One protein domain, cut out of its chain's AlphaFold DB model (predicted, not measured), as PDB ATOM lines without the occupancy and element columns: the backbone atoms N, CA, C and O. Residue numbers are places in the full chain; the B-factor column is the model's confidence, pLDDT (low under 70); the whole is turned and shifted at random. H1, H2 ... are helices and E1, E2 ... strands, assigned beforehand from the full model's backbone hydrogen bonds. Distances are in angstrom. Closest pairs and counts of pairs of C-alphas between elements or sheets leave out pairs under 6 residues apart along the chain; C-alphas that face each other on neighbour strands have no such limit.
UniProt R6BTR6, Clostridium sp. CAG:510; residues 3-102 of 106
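Overview. This is residues 3 to 102 of the 106 residues of a protein of Clostridium sp. CAG:510 (UniProt R6BTR6). With little regular structure, a loop-rich body holds a small antiparallel meander, E1-E2-E3, each strand pairing with the one before, and a corner of two short helices, H1 and H2; the antiparallel hairpin E4-E5 lies off at one end. The 100 printed residues run E1 E2 E3 H1 H2 E4 E5, mixed in class, with 39 in named elements. The whole is compact, radius of gyration of the C-alphas 13.8 A, spanning 37 by 33 by 23 A.

Along the chain. E1, residues 21 to 24, begins at C-alpha 21 (165.306, 343.751, 252.344). E2, 27 to 32, measures 15.9 A; E3 is 40 to 42. H1 is 65 to 72, H2 76 to 82, E4 89 to 93. E5, 96 to 101, 15.0 A, ends at C-alpha 101 (160.127, 350.004, 278.239).

Arrangement. Within hydrogen-bond range are N 22 and O 29 of hairpin E1-E2, 2.9 A, N 32 and O 41 of hairpin E2-E3, 2.8 A, and N 91 and O 99 of hairpin E4-E5, 2.9 A. H1 and H2 touch, about perpendicular at 78 degrees, closest at C-alphas Ala 69 and Pro 76, 5.3 A; in both, every O i to N i+4 pair is within range. E5 is apart from H1 and H2.

Size, cuts and confidence. The farthest C-alphas, Gly 33 and Asp 94, are 38.6 A apart. The printed part has no cut; link E3 to H1 is long, 22 residues. No printed residue is under 70 pLDDT.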
ATOM      1  N   VAL A   3     152.577 346.654 254.785       98.19
ATOM      2  CA  VAL A   3     152.938 347.923 255.435       98.19
ATOM      3  C   VAL A   3     153.541 347.608 256.798       98.19
ATOM      4  O   VAL A   3     152.926 346.903 257.594       98.19
ATOM      5  N   ILE A   4     154.733 348.136 257.061       98.25
ATOM      6  CA  ILE A   4     155.438 347.981 258.331       98.25
ATOM      7  C   ILE A   4     155.374 349.318 259.078       98.25
ATOM      8  O   ILE A   4     155.813 350.325 258.513       98.25
ATOM      9  N   PRO A   5     154.863 349.355 260.324       97.56
ATOM     10  CA  PRO A   5     154.792 350.565 261.146       97.56
ATOM     11  C   PRO A   5     156.164 350.885 261.767       97.56
ATOM     12  O   PRO A   5     156.334 350.888 262.984       97.56
ATOM     13  N   TYR A   6     157.167 351.057 260.907       97.81
ATOM     14  CA  TYR A   6     158.532 351.431 261.257       97.81
ATOM     15  C   TYR A   6     159.075 352.350 260.163       97.81
ATOM     16  O   TYR A   6     159.213 351.943 259.001       97.81
ATOM     17  N   GLY A   7     159.331 353.604 260.518       98.31
ATOM     18  CA  GLY A   7     159.783 354.641 259.600       98.31
ATOM     19  C   GLY A   7     161.070 355.324 260.047       98.31
ATOM     20  O   GLY A   7     161.756 354.907 260.985       98.31
ATOM     21  N   TYR A   8     161.435 356.404 259.357       98.31
ATOM     22  CA  TYR A   8     162.686 357.102 259.647       98.31
ATOM     23  C   TYR A   8     162.688 357.833 260.993       98.31
ATOM     24  O   TYR A   8     163.764 358.065 261.538       98.31
ATOM     25  N   ALA A   9     161.527 358.170 261.562       97.69
ATOM     26  CA  ALA A   9     161.448 358.735 262.910       97.69
ATOM     27  C   ALA A   9     161.687 357.683 264.008       97.69
ATOM     28  O   ALA A   9     161.957 358.036 265.158       97.69
ATOM     29  N   ASP A  10     161.641 356.401 263.651       97.75
ATOM     30  CA  ASP A  10     161.920 355.269 264.536       97.75
ATOM     31  C   ASP A  10     163.378 354.785 264.427       97.75
ATOM     32  O   ASP A  10     163.808 353.898 265.167       97.75
ATOM     33  N   GLY A  11     164.155 355.394 263.524       97.38
ATOM     34  CA  GLY A  11     165.553 355.059 263.257       97.38
ATOM     35  C   GLY A  11     165.799 354.375 261.914       97.38
ATOM     36  O   GLY A  11     166.947 354.071 261.597       97.38
ATOM     37  N   PHE A  12     164.767 354.155 261.087       98.12
ATOM     38  CA  PHE A  12     164.964 353.498 259.797       98.12
ATOM     39  C   PHE A  12     165.515 354.462 258.741       98.12
ATOM     40  O   PHE A  12     164.791 355.287 258.184       98.12
ATOM     41  N   PHE A  13     166.809 354.374 258.435       98.38
ATOM     42  CA  PHE A  13     167.461 355.346 257.558       98.38
ATOM     43  C   PHE A  13     166.773 355.475 256.196       98.38
ATOM     44  O   PHE A  13     166.729 354.543 255.395       98.38
ATOM     45  N   ARG A  14     166.303 356.687 255.879       98.50
ATOM     46  CA  ARG A  14     165.588 356.965 254.625       98.50
ATOM     47  C   ARG A  14     166.426 356.668 253.376       98.50
ATOM     48  O   ARG A  14     165.859 356.360 252.325       98.50
ATOM     49  N   CYS A  15     167.757 356.723 253.477       98.50
ATOM     50  CA  CYS A  15     168.678 356.378 252.389       98.50
ATOM     51  C   CYS A  15     168.630 354.894 251.979       98.50
ATOM     52  O   CYS A  15     169.144 354.565 250.912       98.50
ATOM     53  N   LEU A  16     167.991 354.026 252.774       98.50
ATOM     54  CA  LEU A  16     167.773 352.607 252.477       98.50
ATOM     55  C   LEU A  16     166.559 352.351 251.570       98.50
ATOM     56  O   LEU A  16     166.346 351.217 251.144       98.50
ATOM     57  N   SER A  17     165.790 353.393 251.235       98.62
ATOM     58  CA  SER A  17     164.627 353.290 250.344       98.62
ATOM     59  C   SER A  17     164.982 352.591 249.021       98.62
ATOM     60  O   SER A  17     165.847 353.079 248.291       98.62
ATOM     61  N   ASN A  18     164.280 351.504 248.686       98.50
ATOM     62  CA  ASN A  18     164.500 350.601 247.546       98.50
ATOM     63  C   ASN A  18     165.875 349.907 247.502       98.50
ATOM     64  O   ASN A  18     166.293 349.458 246.435       98.50
ATOM     65  N   ARG A  19     166.607 349.841 248.619       98.38
ATOM     66  CA  ARG A  19     167.977 349.297 248.656       98.38
ATOM     67  C   ARG A  19     168.148 348.131 249.617       98.38
ATOM     68  O   ARG A  19     169.121 347.400 249.479       98.38
ATOM     69  N   CYS A  20     167.237 347.953 250.569       98.06
ATOM     70  CA  CYS A  20     167.305 346.886 251.559       98.06
ATOM     71  C   CYS A  20     166.181 345.856 251.399       98.06
ATOM     72  O   CYS A  20     165.191 346.064 250.694       98.06
ATOM     73  N   SER A  21     166.355 344.734 252.092       98.19
ATOM     74  CA  SER A  21     165.306 343.751 252.344       98.19
ATOM     75  C   SER A  21     165.076 343.632 253.847       98.19
ATOM     76  O   SER A  21     165.974 343.919 254.639       98.19
ATOM     77  N   LEU A  22     163.869 343.227 254.222       98.19
ATOM     78  CA  LEU A  22     163.511 342.795 255.570       98.19
ATOM     79  C   LEU A  22     163.344 341.271 255.548       98.19
ATOM     80  O   LEU A  22     163.300 340.667 254.475       98.19
ATOM     81  N   MET A  23     163.248 340.637 256.712       98.38
ATOM     82  CA  MET A  23     163.114 339.184 256.803       98.38
ATOM     83  C   MET A  23     161.775 338.778 257.420       98.38
ATOM     84  O   MET A  23     161.443 339.213 258.517       98.38
ATOM     85  N   THR A  24     161.035 337.903 256.742       98.12
ATOM     86  CA  THR A  24     159.798 337.287 257.250       98.12
ATOM     87  C   THR A  24     160.042 335.830 257.658       98.12
ATOM     88  O   THR A  24     161.147 335.288 257.512       98.12
ATOM     89  N   SER A  25     159.010 335.141 258.148       96.69
ATOM     90  CA  SER A  25     159.030 333.680 258.330       96.69
ATOM     91  C   SER A  25     159.427 332.935 257.044       96.69
ATOM     92  O   SER A  25     160.214 331.994 257.102       96.69
ATOM     93  N   GLU A  26     158.997 333.424 255.882       97.56
ATOM     94  CA  GLU A  26     159.198 332.805 254.564       97.56
ATOM     95  C   GLU A  26     160.433 333.313 253.796       97.56
ATOM     96  O   GLU A  26     160.622 332.998 252.615       97.56
ATOM     97  N   GLY A  27     161.291 334.108 254.440       97.50
ATOM     98  CA  GLY A  27     162.558 334.566 253.870       97.50
ATOM     99  C   GLY A  27     162.622 336.077 253.614       97.50
ATOM    100  O   GLY A  27     161.795 336.834 254.123       97.50
ATOM    101  N   PRO A  28     163.644 336.537 252.870       97.88
ATOM    102  CA  PRO A  28     163.849 337.957 252.631       97.88
ATOM    103  C   PRO A  28     162.785 338.519 251.686       97.88
ATOM    104  O   PRO A  28     162.366 337.860 250.732       97.88
ATOM    105  N   VAL A  29     162.385 339.761 251.942       98.44
ATOM    106  CA  VAL A  29     161.406 340.519 251.159       98.44
ATOM    107  C   VAL A  29     161.927 341.935 250.920       98.44
ATOM    108  O   VAL A  29     162.360 342.595 251.870       98.44
ATOM    109  N   PRO A  30     161.930 342.437 249.674       98.38
ATOM    110  CA  PRO A  30     162.509 343.740 249.390       98.38
ATOM    111  C   PRO A  30     161.626 344.865 249.932       98.38
ATOM    112  O   PRO A  30     160.398 344.841 249.803       98.38
ATOM    113  N   GLN A  31     162.262 345.892 250.493       98.50
ATOM    114  CA  GLN A  31     161.598 347.150 250.812       98.50
ATOM    115  C   GLN A  31     161.304 347.903 249.503       98.50
ATOM    116  O   GLN A  31     162.156 347.992 248.612       98.50
ATOM    117  N   ARG A  32     160.085 348.435 249.365       98.38
ATOM    118  CA  ARG A  32     159.605 349.127 248.159       98.38
ATOM    119  C   ARG A  32     159.123 350.537 248.461       98.38
ATOM    120  O   ARG A  32     158.440 350.788 249.449       98.38
ATOM    121  N   GLY A  33     159.429 351.457 247.554       98.31
ATOM    122  CA  GLY A  33     159.083 352.866 247.687       98.31
ATOM    123  C   GLY A  33     159.963 353.596 248.702       98.31
ATOM    124  O   GLY A  33     161.035 353.129 249.090       98.31
ATOM    125  N   LYS A  34     159.524 354.787 249.110       98.44
ATOM    126  CA  LYS A  34     160.232 355.583 250.117       98.44
ATOM    127  C   LYS A  34     159.881 355.095 251.519       98.44
ATOM    128  O   LYS A  34     158.717 354.858 251.814       98.44
ATOM    129  N   ILE A  35     160.888 355.025 252.382       98.69
ATOM    130  CA  ILE A  35     160.679 354.952 253.829       98.69
ATOM    131  C   ILE A  35     160.131 356.316 254.275       98.69
ATOM    132  O   ILE A  35     160.757 357.359 254.035       98.69
ATOM    133  N   CYS A  36     158.935 356.308 254.857       98.56
ATOM    134  CA  CYS A  36     158.225 357.479 255.366       98.56
ATOM    135  C   CYS A  36     158.548 357.703 256.849       98.56
ATOM    136  O   CYS A  36     159.362 356.982 257.426       98.56
ATOM    137  N   MET A  37     157.938 358.725 257.459       98.44
ATOM    138  CA  MET A  37     158.221 359.095 258.850       98.44
ATOM    139  C   MET A  37     157.945 357.943 259.813       98.44
ATOM    140  O   MET A  37     158.818 357.625 260.613       98.44
ATOM    141  N   ASP A  38     156.793 357.292 259.658       98.06
ATOM    142  CA  ASP A  38     156.278 356.309 260.620       98.06
ATOM    143  C   ASP A  38     156.012 354.927 259.987       98.06
ATOM    144  O   ASP A  38     155.492 354.025 260.636       98.06
ATOM    145  N   MET A  39     156.321 354.747 258.696       98.38
ATOM    146  CA  MET A  39     156.081 353.478 258.005       98.38
ATOM    147  C   MET A  39     156.969 353.261 256.778       98.38
ATOM    148  O   MET A  39     157.511 354.203 256.191       98.38
ATOM    149  N   CYS A  40     157.033 352.011 256.330       98.56
ATOM    150  CA  CYS A  40     157.577 351.619 255.035       98.56
ATOM    151  C   CYS A  40     156.785 350.446 254.438       98.56
ATOM    152  O   CYS A  40     155.972 349.817 255.115       98.56
ATOM    153  N   MET A  41     157.013 350.155 253.156       98.56
ATOM    154  CA  MET A  41     156.354 349.052 252.461       98.56
ATOM    155  C   MET A  41     157.345 347.957 252.079       98.56
ATOM    156  O   MET A  41     158.483 348.245 251.702       98.56
ATOM    157  N   ILE A  42     156.873 346.715 252.118       98.50
ATOM    158  CA  ILE A  42     157.593 345.528 251.654       98.50
ATOM    159  C   ILE A  42     156.807 344.791 250.573       98.50
ATOM    160  O   ILE A  42     155.569 344.785 250.545       98.50
ATOM    161  N   ASP A  43     157.548 344.161 249.673       98.31
ATOM    162  CA  ASP A  43     157.007 343.310 248.625       98.31
ATOM    163  C   ASP A  43     156.796 341.892 249.157       98.31
ATOM    164  O   ASP A  43     157.750 341.184 249.466       98.31
ATOM    165  N   LEU A  44     155.535 341.490 249.275       97.94
ATOM    166  CA  LEU A  44     155.142 340.149 249.718       97.94
ATOM    167  C   LEU A  44     154.707 339.268 248.541       97.94
ATOM    168  O   LEU A  44     153.971 338.305 248.739       97.94
ATOM    169  N   THR A  45     155.092 339.621 247.310       96.56
ATOM    170  CA  THR A  45     154.844 338.756 246.150       96.56
ATOM    171  C   THR A  45     155.433 337.371 246.435       96.56
ATOM    172  O   THR A  45     156.561 337.260 246.913       96.56
ATOM    173  N   ASP A  46     154.627 336.329 246.219       93.94
ATOM    174  CA  ASP A  46     154.949 334.922 246.502       93.94
ATOM    175  C   ASP A  46     155.206 334.576 247.982       93.94
ATOM    176  O   ASP A  46     155.789 333.532 248.280       93.94
ATOM    177  N   LYS A  47     154.758 335.423 248.924       96.25
ATOM    178  CA  LYS A  47     154.858 335.189 250.375       96.25
ATOM    179  C   LYS A  47     153.493 334.962 251.030       96.25
ATOM    180  O   LYS A  47     153.016 335.783 251.810       96.25
ATOM    181  N   MET A  48     152.832 333.873 250.639       92.75
ATOM    182  CA  MET A  48     151.407 333.623 250.917       92.75
ATOM    183  C   MET A  48     151.082 333.374 252.399       92.75
ATOM    184  O   MET A  48     149.940 333.583 252.797       92.75
ATOM    185  N   GLY A  49     152.040 332.927 253.214       94.56
ATOM    186  CA  GLY A  49     151.852 332.702 254.652       94.56
ATOM    187  C   GLY A  49     152.241 333.890 255.531       94.56
ATOM    188  O   GLY A  49     152.253 333.758 256.755       94.56
ATOM    189  N   VAL A  50     152.568 335.046 254.943       97.06
ATOM    190  CA  VAL A  50     152.808 336.292 255.682       97.06
ATOM    191  C   VAL A  50     151.518 337.109 255.719       97.06
ATOM    192  O   VAL A  50     151.095 337.656 254.704       97.06
ATOM    193  N   ASP A  51     150.924 337.225 256.904       96.44
ATOM    194  CA  ASP A  51     149.670 337.955 257.140       96.44
ATOM    195  C   ASP A  51     149.837 339.087 258.175       96.44
ATOM    196  O   ASP A  51     150.896 339.242 258.795       96.44
ATOM    197  N   VAL A  52     148.797 339.895 258.378       97.19
ATOM    198  CA  VAL A  52     148.737 340.953 259.392       97.19
ATOM    199  C   VAL A  52     149.110 340.396 260.767       97.19
ATOM    200  O   VAL A  52     148.558 339.406 261.235       97.19
ATOM    201  N   GLY A  53     150.056 341.065 261.429       96.44
ATOM    202  CA  GLY A  53     150.582 340.639 262.729       96.44
ATOM    203  C   GLY A  53     151.749 339.652 262.651       96.44
ATOM    204  O   GLY A  53     152.334 339.348 263.687       96.44
ATOM    205  N   SER A  54     152.131 339.194 261.453       97.06
ATOM    206  CA  SER A  54     153.350 338.399 261.275       97.06
ATOM    207  C   SER A  54     154.590 339.191 261.675       97.06
ATOM    208  O   SER A  54     154.715 340.383 261.385       97.06
ATOM    209  N   GLU A  55     155.531 338.504 262.313       97.12
ATOM    210  CA  GLU A  55     156.809 339.089 262.694       97.12
ATOM    211  C   GLU A  55     157.680 339.359 261.461       97.12
ATOM    212  O   GLU A  55     157.798 338.529 260.552       97.12
ATOM    213  N   VAL A  56     158.308 340.534 261.451       97.94
ATOM    214  CA  VAL A  56     159.259 340.947 260.423       97.94
ATOM    215  C   VAL A  56     160.512 341.478 261.108       97.94
ATOM    216  O   VAL A  56     160.452 342.407 261.910       97.94
ATOM    217  N   GLU A  57     161.661 340.904 260.771       98.12
ATOM    218  CA  GLU A  57     162.956 341.318 261.300       98.12
ATOM    219  C   GLU A  57     163.562 342.411 260.398       98.12
ATOM    220  O   GLU A  57     163.848 342.182 259.217       98.12
ATOM    221  N   ILE A  58     163.757 343.612 260.962       97.81
ATOM    222  CA  ILE A  58     164.416 344.744 260.282       97.81
ATOM    223  C   ILE A  58     165.925 344.520 260.205       97.81
ATOM    224  O   ILE A  58     166.509 344.634 259.136       97.81
ATOM    225  N   PHE A  59     166.550 344.195 261.334       97.06
ATOM    226  CA  PHE A  59     167.923 343.717 261.429       97.06
ATOM    227  C   PHE A  59     168.040 342.808 262.657       97.06
ATOM    228  O   PHE A  59     167.397 343.046 263.680       97.06
ATOM    229  N   GLY A  60     168.849 341.763 262.567       95.50
ATOM    230  CA  GLY A  60     168.957 340.726 263.578       95.50
ATOM    231  C   GLY A  60     169.760 339.532 263.077       95.50
ATOM    232  O   GLY A  60     170.704 339.671 262.297       95.50
ATOM    233  N   ARG A  61     169.411 338.339 263.563       95.62
ATOM    234  CA  ARG A  61     170.153 337.109 263.256       95.62
ATOM    235  C   ARG A  61     169.990 336.687 261.797       95.62
ATOM    236  O   ARG A  61     170.900 336.074 261.245       95.62
ATOM    237  N   ARG A  62     168.827 336.946 261.200       97.44
ATOM    238  CA  ARG A  62     168.496 336.541 259.830       97.44
ATOM    239  C   ARG A  62     168.696 337.678 258.827       97.44
ATOM    240  O   ARG A  62     168.833 337.395 257.644       97.44
ATOM    241  N   ASN A  63     168.745 338.927 259.282       97.38
ATOM    242  CA  ASN A  63     169.000 340.110 258.475       97.38
ATOM    243  C   ASN A  63     170.149 340.929 259.080       97.38
ATOM    244  O   ASN A  63     169.965 341.679 260.034       97.38
ATOM    245  N   SER A  64     171.359 340.760 258.553       97.62
ATOM    246  CA  SER A  64     172.578 341.321 259.142       97.62
ATOM    247  C   SER A  64     172.550 342.850 259.210       97.62
ATOM    248  O   SER A  64     172.415 343.540 258.197       97.62
ATOM    249  N   ILE A  65     172.785 343.396 260.406       97.94
ATOM    250  CA  ILE A  65     172.958 344.844 260.588       97.94
ATOM    251  C   ILE A  65     174.202 345.380 259.859       97.94
ATOM    252  O   ILE A  65     174.218 346.539 259.457       97.94
ATOM    253  N   ASN A  66     175.229 344.546 259.646       98.31
ATOM    254  CA  ASN A  66     176.428 344.946 258.905       98.31
ATOM    255  C   ASN A  66     176.111 345.208 257.431       98.31
ATOM    256  O   ASN A  66     176.558 346.209 256.877       98.31
ATOM    257  N   ASP A  67     175.290 344.353 256.823       98.06
ATOM    258  CA  ASP A  67     174.902 344.491 255.418       98.06
ATOM    259  C   ASP A  67     174.013 345.726 255.243       98.06
ATOM    260  O   ASP A  67     174.191 346.516 254.313       98.06
ATOM    261  N   LEU A  68     173.101 345.947 256.195       98.00
ATOM    262  CA  LEU A  68     172.257 347.137 256.221       98.00
ATOM    263  C   LEU A  68     173.086 348.422 256.378       98.00
ATOM    264  O   LEU A  68     172.818 349.412 255.696       98.00
ATOM    265  N   ALA A  69     174.115 348.406 257.231       98.50
ATOM    266  CA  ALA A  69     175.024 349.534 257.422       98.50
ATOM    267  C   ALA A  69     175.840 349.825 256.154       98.50
ATOM    268  O   ALA A  69     175.915 350.977 255.724       98.50
ATOM    269  N   ALA A  70     176.363 348.786 255.498       98.56
ATOM    270  CA  ALA A  70     177.080 348.916 254.233       98.56
ATOM    271  C   ALA A  70     176.193 349.533 253.137       98.56
ATOM    272  O   ALA A  70     176.622 350.451 252.437       98.56
ATOM    273  N   LEU A  71     174.928 349.109 253.033       98.44
ATOM    274  CA  LEU A  71     173.947 349.727 252.132       98.44
ATOM    275  C   LEU A  71     173.684 351.196 252.491       98.44
ATOM    276  O   LEU A  71     173.566 352.042 251.603       98.44
ATOM    277  N   ALA A  72     173.608 351.528 253.776       98.12
ATOM    278  CA  ALA A  72     173.446 352.903 254.236       98.12
ATOM    279  C   ALA A  72     174.708 353.772 254.056       98.12
ATOM    280  O   ALA A  72     174.593 354.995 254.116       98.12
ATOM    281  N   GLY A  73     175.873 353.172 253.783       98.50
ATOM    282  CA  GLY A  73     177.155 353.875 253.693       98.50
ATOM    283  C   GLY A  73     177.722 354.256 255.062       98.50
ATOM    284  O   GLY A  73     178.334 355.311 255.190       98.50
ATOM    285  N   THR A  74     177.477 353.431 256.082       98.50
ATOM    286  CA  THR A  74     177.874 353.681 257.473       98.50
ATOM    287  C   THR A  74     178.308 352.393 258.197       98.50
ATOM    288  O   THR A  74     178.487 351.345 257.577       98.50
ATOM    289  N   ILE A  75     178.489 352.466 259.516       98.56
ATOM    290  CA  ILE A  75     178.815 351.376 260.431       98.56
ATOM    291  C   ILE A  75     177.582 350.922 261.242       98.56
ATOM    292  O   ILE A  75     176.676 351.720 261.494       98.56
ATOM    293  N   PRO A  76     177.547 349.666 261.731       98.31
ATOM    294  CA  PRO A  76     176.424 349.132 262.513       98.31
ATOM    295  C   PRO A  76     176.025 349.976 263.723       98.31
ATOM    296  O   PRO A  76     174.846 350.062 264.060       98.31
ATOM    297  N   TYR A  77     177.011 350.610 264.366       98.19
ATOM    298  CA  TYR A  77     176.794 351.430 265.551       98.19
ATOM    299  C   TYR A  77     175.793 352.562 265.285       98.19
ATOM    300  O   TYR A  77     174.878 352.764 266.081       98.19
ATOM    301  N   GLU A  78     175.877 353.226 264.127       98.38
ATOM    302  CA  GLU A  78     174.951 354.305 263.772       98.38
ATOM    303  C   GLU A  78     173.511 353.812 263.618       98.38
ATOM    304  O   GLU A  78     172.595 354.472 264.102       98.38
ATOM    305  N   LEU A  79     173.299 352.629 263.030       97.88
ATOM    306  CA  LEU A  79     171.965 352.030 262.935       97.88
ATOM    307  C   LEU A  79     171.399 351.687 264.318       97.88
ATOM    308  O   LEU A  79     170.236 351.978 264.591       97.88
ATOM    309  N   THR A  80     172.212 351.122 265.218       97.44
ATOM    310  CA  THR A  80     171.756 350.826 266.588       97.44
ATOM    311  C   THR A  80     171.456 352.088 267.395       97.44
ATOM    312  O   THR A  80     170.460 352.130 268.115       97.44
ATOM    313  N   CYS A  81     172.269 353.140 267.252       97.69
ATOM    314  CA  CYS A  81     172.061 354.420 267.927       97.69
ATOM    315  C   CYS A  81     170.862 355.193 267.373       97.69
ATOM    316  O   CYS A  81     170.254 355.978 268.099       97.69
ATOM    317  N   ALA A  82     170.508 354.970 266.108       97.62
ATOM    318  CA  ALA A  82     169.378 355.623 265.469       97.62
ATOM    319  C   ALA A  82     168.016 355.130 265.967       97.62
ATOM    320  O   ALA A  82     167.035 355.856 265.805       97.62
ATOM    321  N   VAL A  83     167.941 353.930 266.563       97.19
ATOM    322  CA  VAL A  83     166.690 353.362 267.091       97.19
ATOM    323  C   VAL A  83     166.098 354.315 268.125       97.19
ATOM    324  O   VAL A  83     166.557 354.424 269.268       97.19
ATOM    325  N   SER A  84     165.063 355.041 267.712       95.25
ATOM    326  CA  SER A  84     164.598 356.203 268.458       95.25
ATOM    327  C   SER A  84     163.842 355.792 269.718       95.25
ATOM    328  O   SER A  84     163.463 354.634 269.897       95.25
ATOM    329  N   LYS A  85     163.576 356.749 270.613       93.19
ATOM    330  CA  LYS A  85     162.776 356.526 271.833       93.19
ATOM    331  C   LYS A  85     161.332 356.079 271.555       93.19
ATOM    332  O   LYS A  85     160.659 355.640 272.482       93.19
ATOM    333  N   ARG A  86     160.854 356.191 270.308       93.50
ATOM    334  CA  ARG A  86     159.520 355.722 269.904       93.50
ATOM    335  C   ARG A  86     159.409 354.200 269.900       93.50
ATOM    336  O   ARG A  86     158.319 353.673 270.084       93.50
ATOM    337  N   VAL A  87     160.532 353.510 269.708       95.50
ATOM    338  CA  VAL A  87     160.587 352.050 269.617       95.50
ATOM    339  C   VAL A  87     160.595 351.446 271.024       95.50
ATOM    340  O   VAL A  87     161.528 351.710 271.785       95.50
ATOM    341  N   PRO A  88     159.607 350.624 271.404       94.50
ATOM    342  CA  PRO A  88     159.631 349.923 272.682       94.50
ATOM    343  C   PRO A  88     160.867 349.027 272.823       94.50
ATOM    344  O   PRO A  88     161.237 348.328 271.879       94.50
ATOM    345  N   ARG A  89     161.487 348.997 274.006       95.12
ATOM    346  CA  ARG A  89     162.543 348.025 274.324       95.12
ATOM    347  C   ARG A  89     161.969 346.892 275.161       95.12
ATOM    348  O   ARG A  89     161.286 347.124 276.155       95.12
ATOM    349  N   ILE A  90     162.273 345.658 274.775       95.69
ATOM    350  CA  ILE A  90     161.949 344.456 275.545       95.69
ATOM    351  C   ILE A  90     163.268 343.747 275.836       95.69
ATOM    352  O   ILE A  90     163.978 343.352 274.913       95.69
ATOM    353  N   TYR A  91     163.604 343.604 277.115       96.19
ATOM    354  CA  TYR A  91     164.848 342.981 277.554       96.19
ATOM    355  C   TYR A  91     164.601 341.524 277.924       96.19
ATOM    356  O   TYR A  91     163.670 341.207 278.672       96.19
ATOM    357  N   TYR A  92     165.470 340.644 277.436       95.62
ATOM    358  CA  TYR A  92     165.409 339.208 277.682       95.62
ATOM    359  C   TYR A  92     166.629 338.744 278.484       95.62
ATOM    360  O   TYR A  92     167.750 339.191 278.240       95.62
ATOM    361  N   ARG A  93     166.421 337.810 279.413       96.62
ATOM    362  CA  ARG A  93     167.467 337.059 280.122       96.62
ATOM    363  C   ARG A  93     167.028 335.605 280.209       96.62
ATOM    364  O   ARG A  93     165.893 335.338 280.595       96.62
ATOM    365  N   ASP A  94     167.891 334.684 279.789       95.88
ATOM    366  CA  ASP A  94     167.601 333.240 279.765       95.88
ATOM    367  C   ASP A  94     166.272 332.899 279.059       95.88
ATOM    368  O   ASP A  94     165.464 332.100 279.532       95.88
ATOM    369  N   GLY A  95     166.006 333.577 277.936       93.38
ATOM    370  CA  GLY A  95     164.789 333.400 277.132       93.38
ATOM    371  C   GLY A  95     163.513 333.999 277.734       93.38
ATOM    372  O   GLY A  95     162.452 333.906 277.121       93.38
ATOM    373  N   LYS A  96     163.587 334.640 278.906       96.00
ATOM    374  CA  LYS A  96     162.444 335.266 279.581       96.00
ATOM    375  C   LYS A  96     162.533 336.781 279.515       96.00
ATOM    376  O   LYS A  96     163.616 337.347 279.638       96.00
ATOM    377  N   ILE A  97     161.385 337.437 279.364       95.81
ATOM    378  CA  ILE A  97     161.307 338.897 279.452       95.81
ATOM    379  C   ILE A  97     161.565 339.305 280.902       95.81
ATOM    380  O   ILE A  97     160.860 338.850 281.801       95.81
ATOM    381  N   VAL A  98     162.556 340.167 281.115       97.12
ATOM    382  CA  VAL A  98     162.906 340.703 282.440       97.12
ATOM    383  C   VAL A  98     162.479 342.151 282.624       97.12
ATOM    384  O   VAL A  98     162.230 342.569 283.749       97.12
ATOM    385  N   GLU A  99     162.354 342.909 281.535       95.06
ATOM    386  CA  GLU A  99     161.972 344.319 281.573       95.06
ATOM    387  C   GLU A  99     161.333 344.735 280.241       95.06
ATOM    388  O   GLU A  99     161.667 344.201 279.178       95.06
ATOM    389  N   LYS A 100     160.393 345.683 280.302       91.44
ATOM    390  CA  LYS A 100     159.759 346.305 279.137       91.44
ATOM    391  C   LYS A 100     159.730 347.818 279.322       91.44
ATOM    392  O   LYS A 100     159.201 348.304 280.317       91.44
ATOM    393  N   GLU A 101     160.208 348.548 278.329       89.69
ATOM    394  CA  GLU A 101     160.127 350.004 278.239       89.69
ATOM    395  C   GLU A 101     159.252 350.351 277.028       89.69
ATOM    396  O   GLU A 101     159.709 350.279 275.888       89.69
ATOM    397  N   LEU A 102     157.960 350.626 277.264       79.75
ATOM    398  CA  LEU A 102     156.934 350.595 276.211       79.75
ATOM    399  C   LEU A 102     156.580 351.942 275.557       79.75
ATOM    400  O   LEU A 102     155.959 351.881 274.504       79.75
TER     401      LEU A 102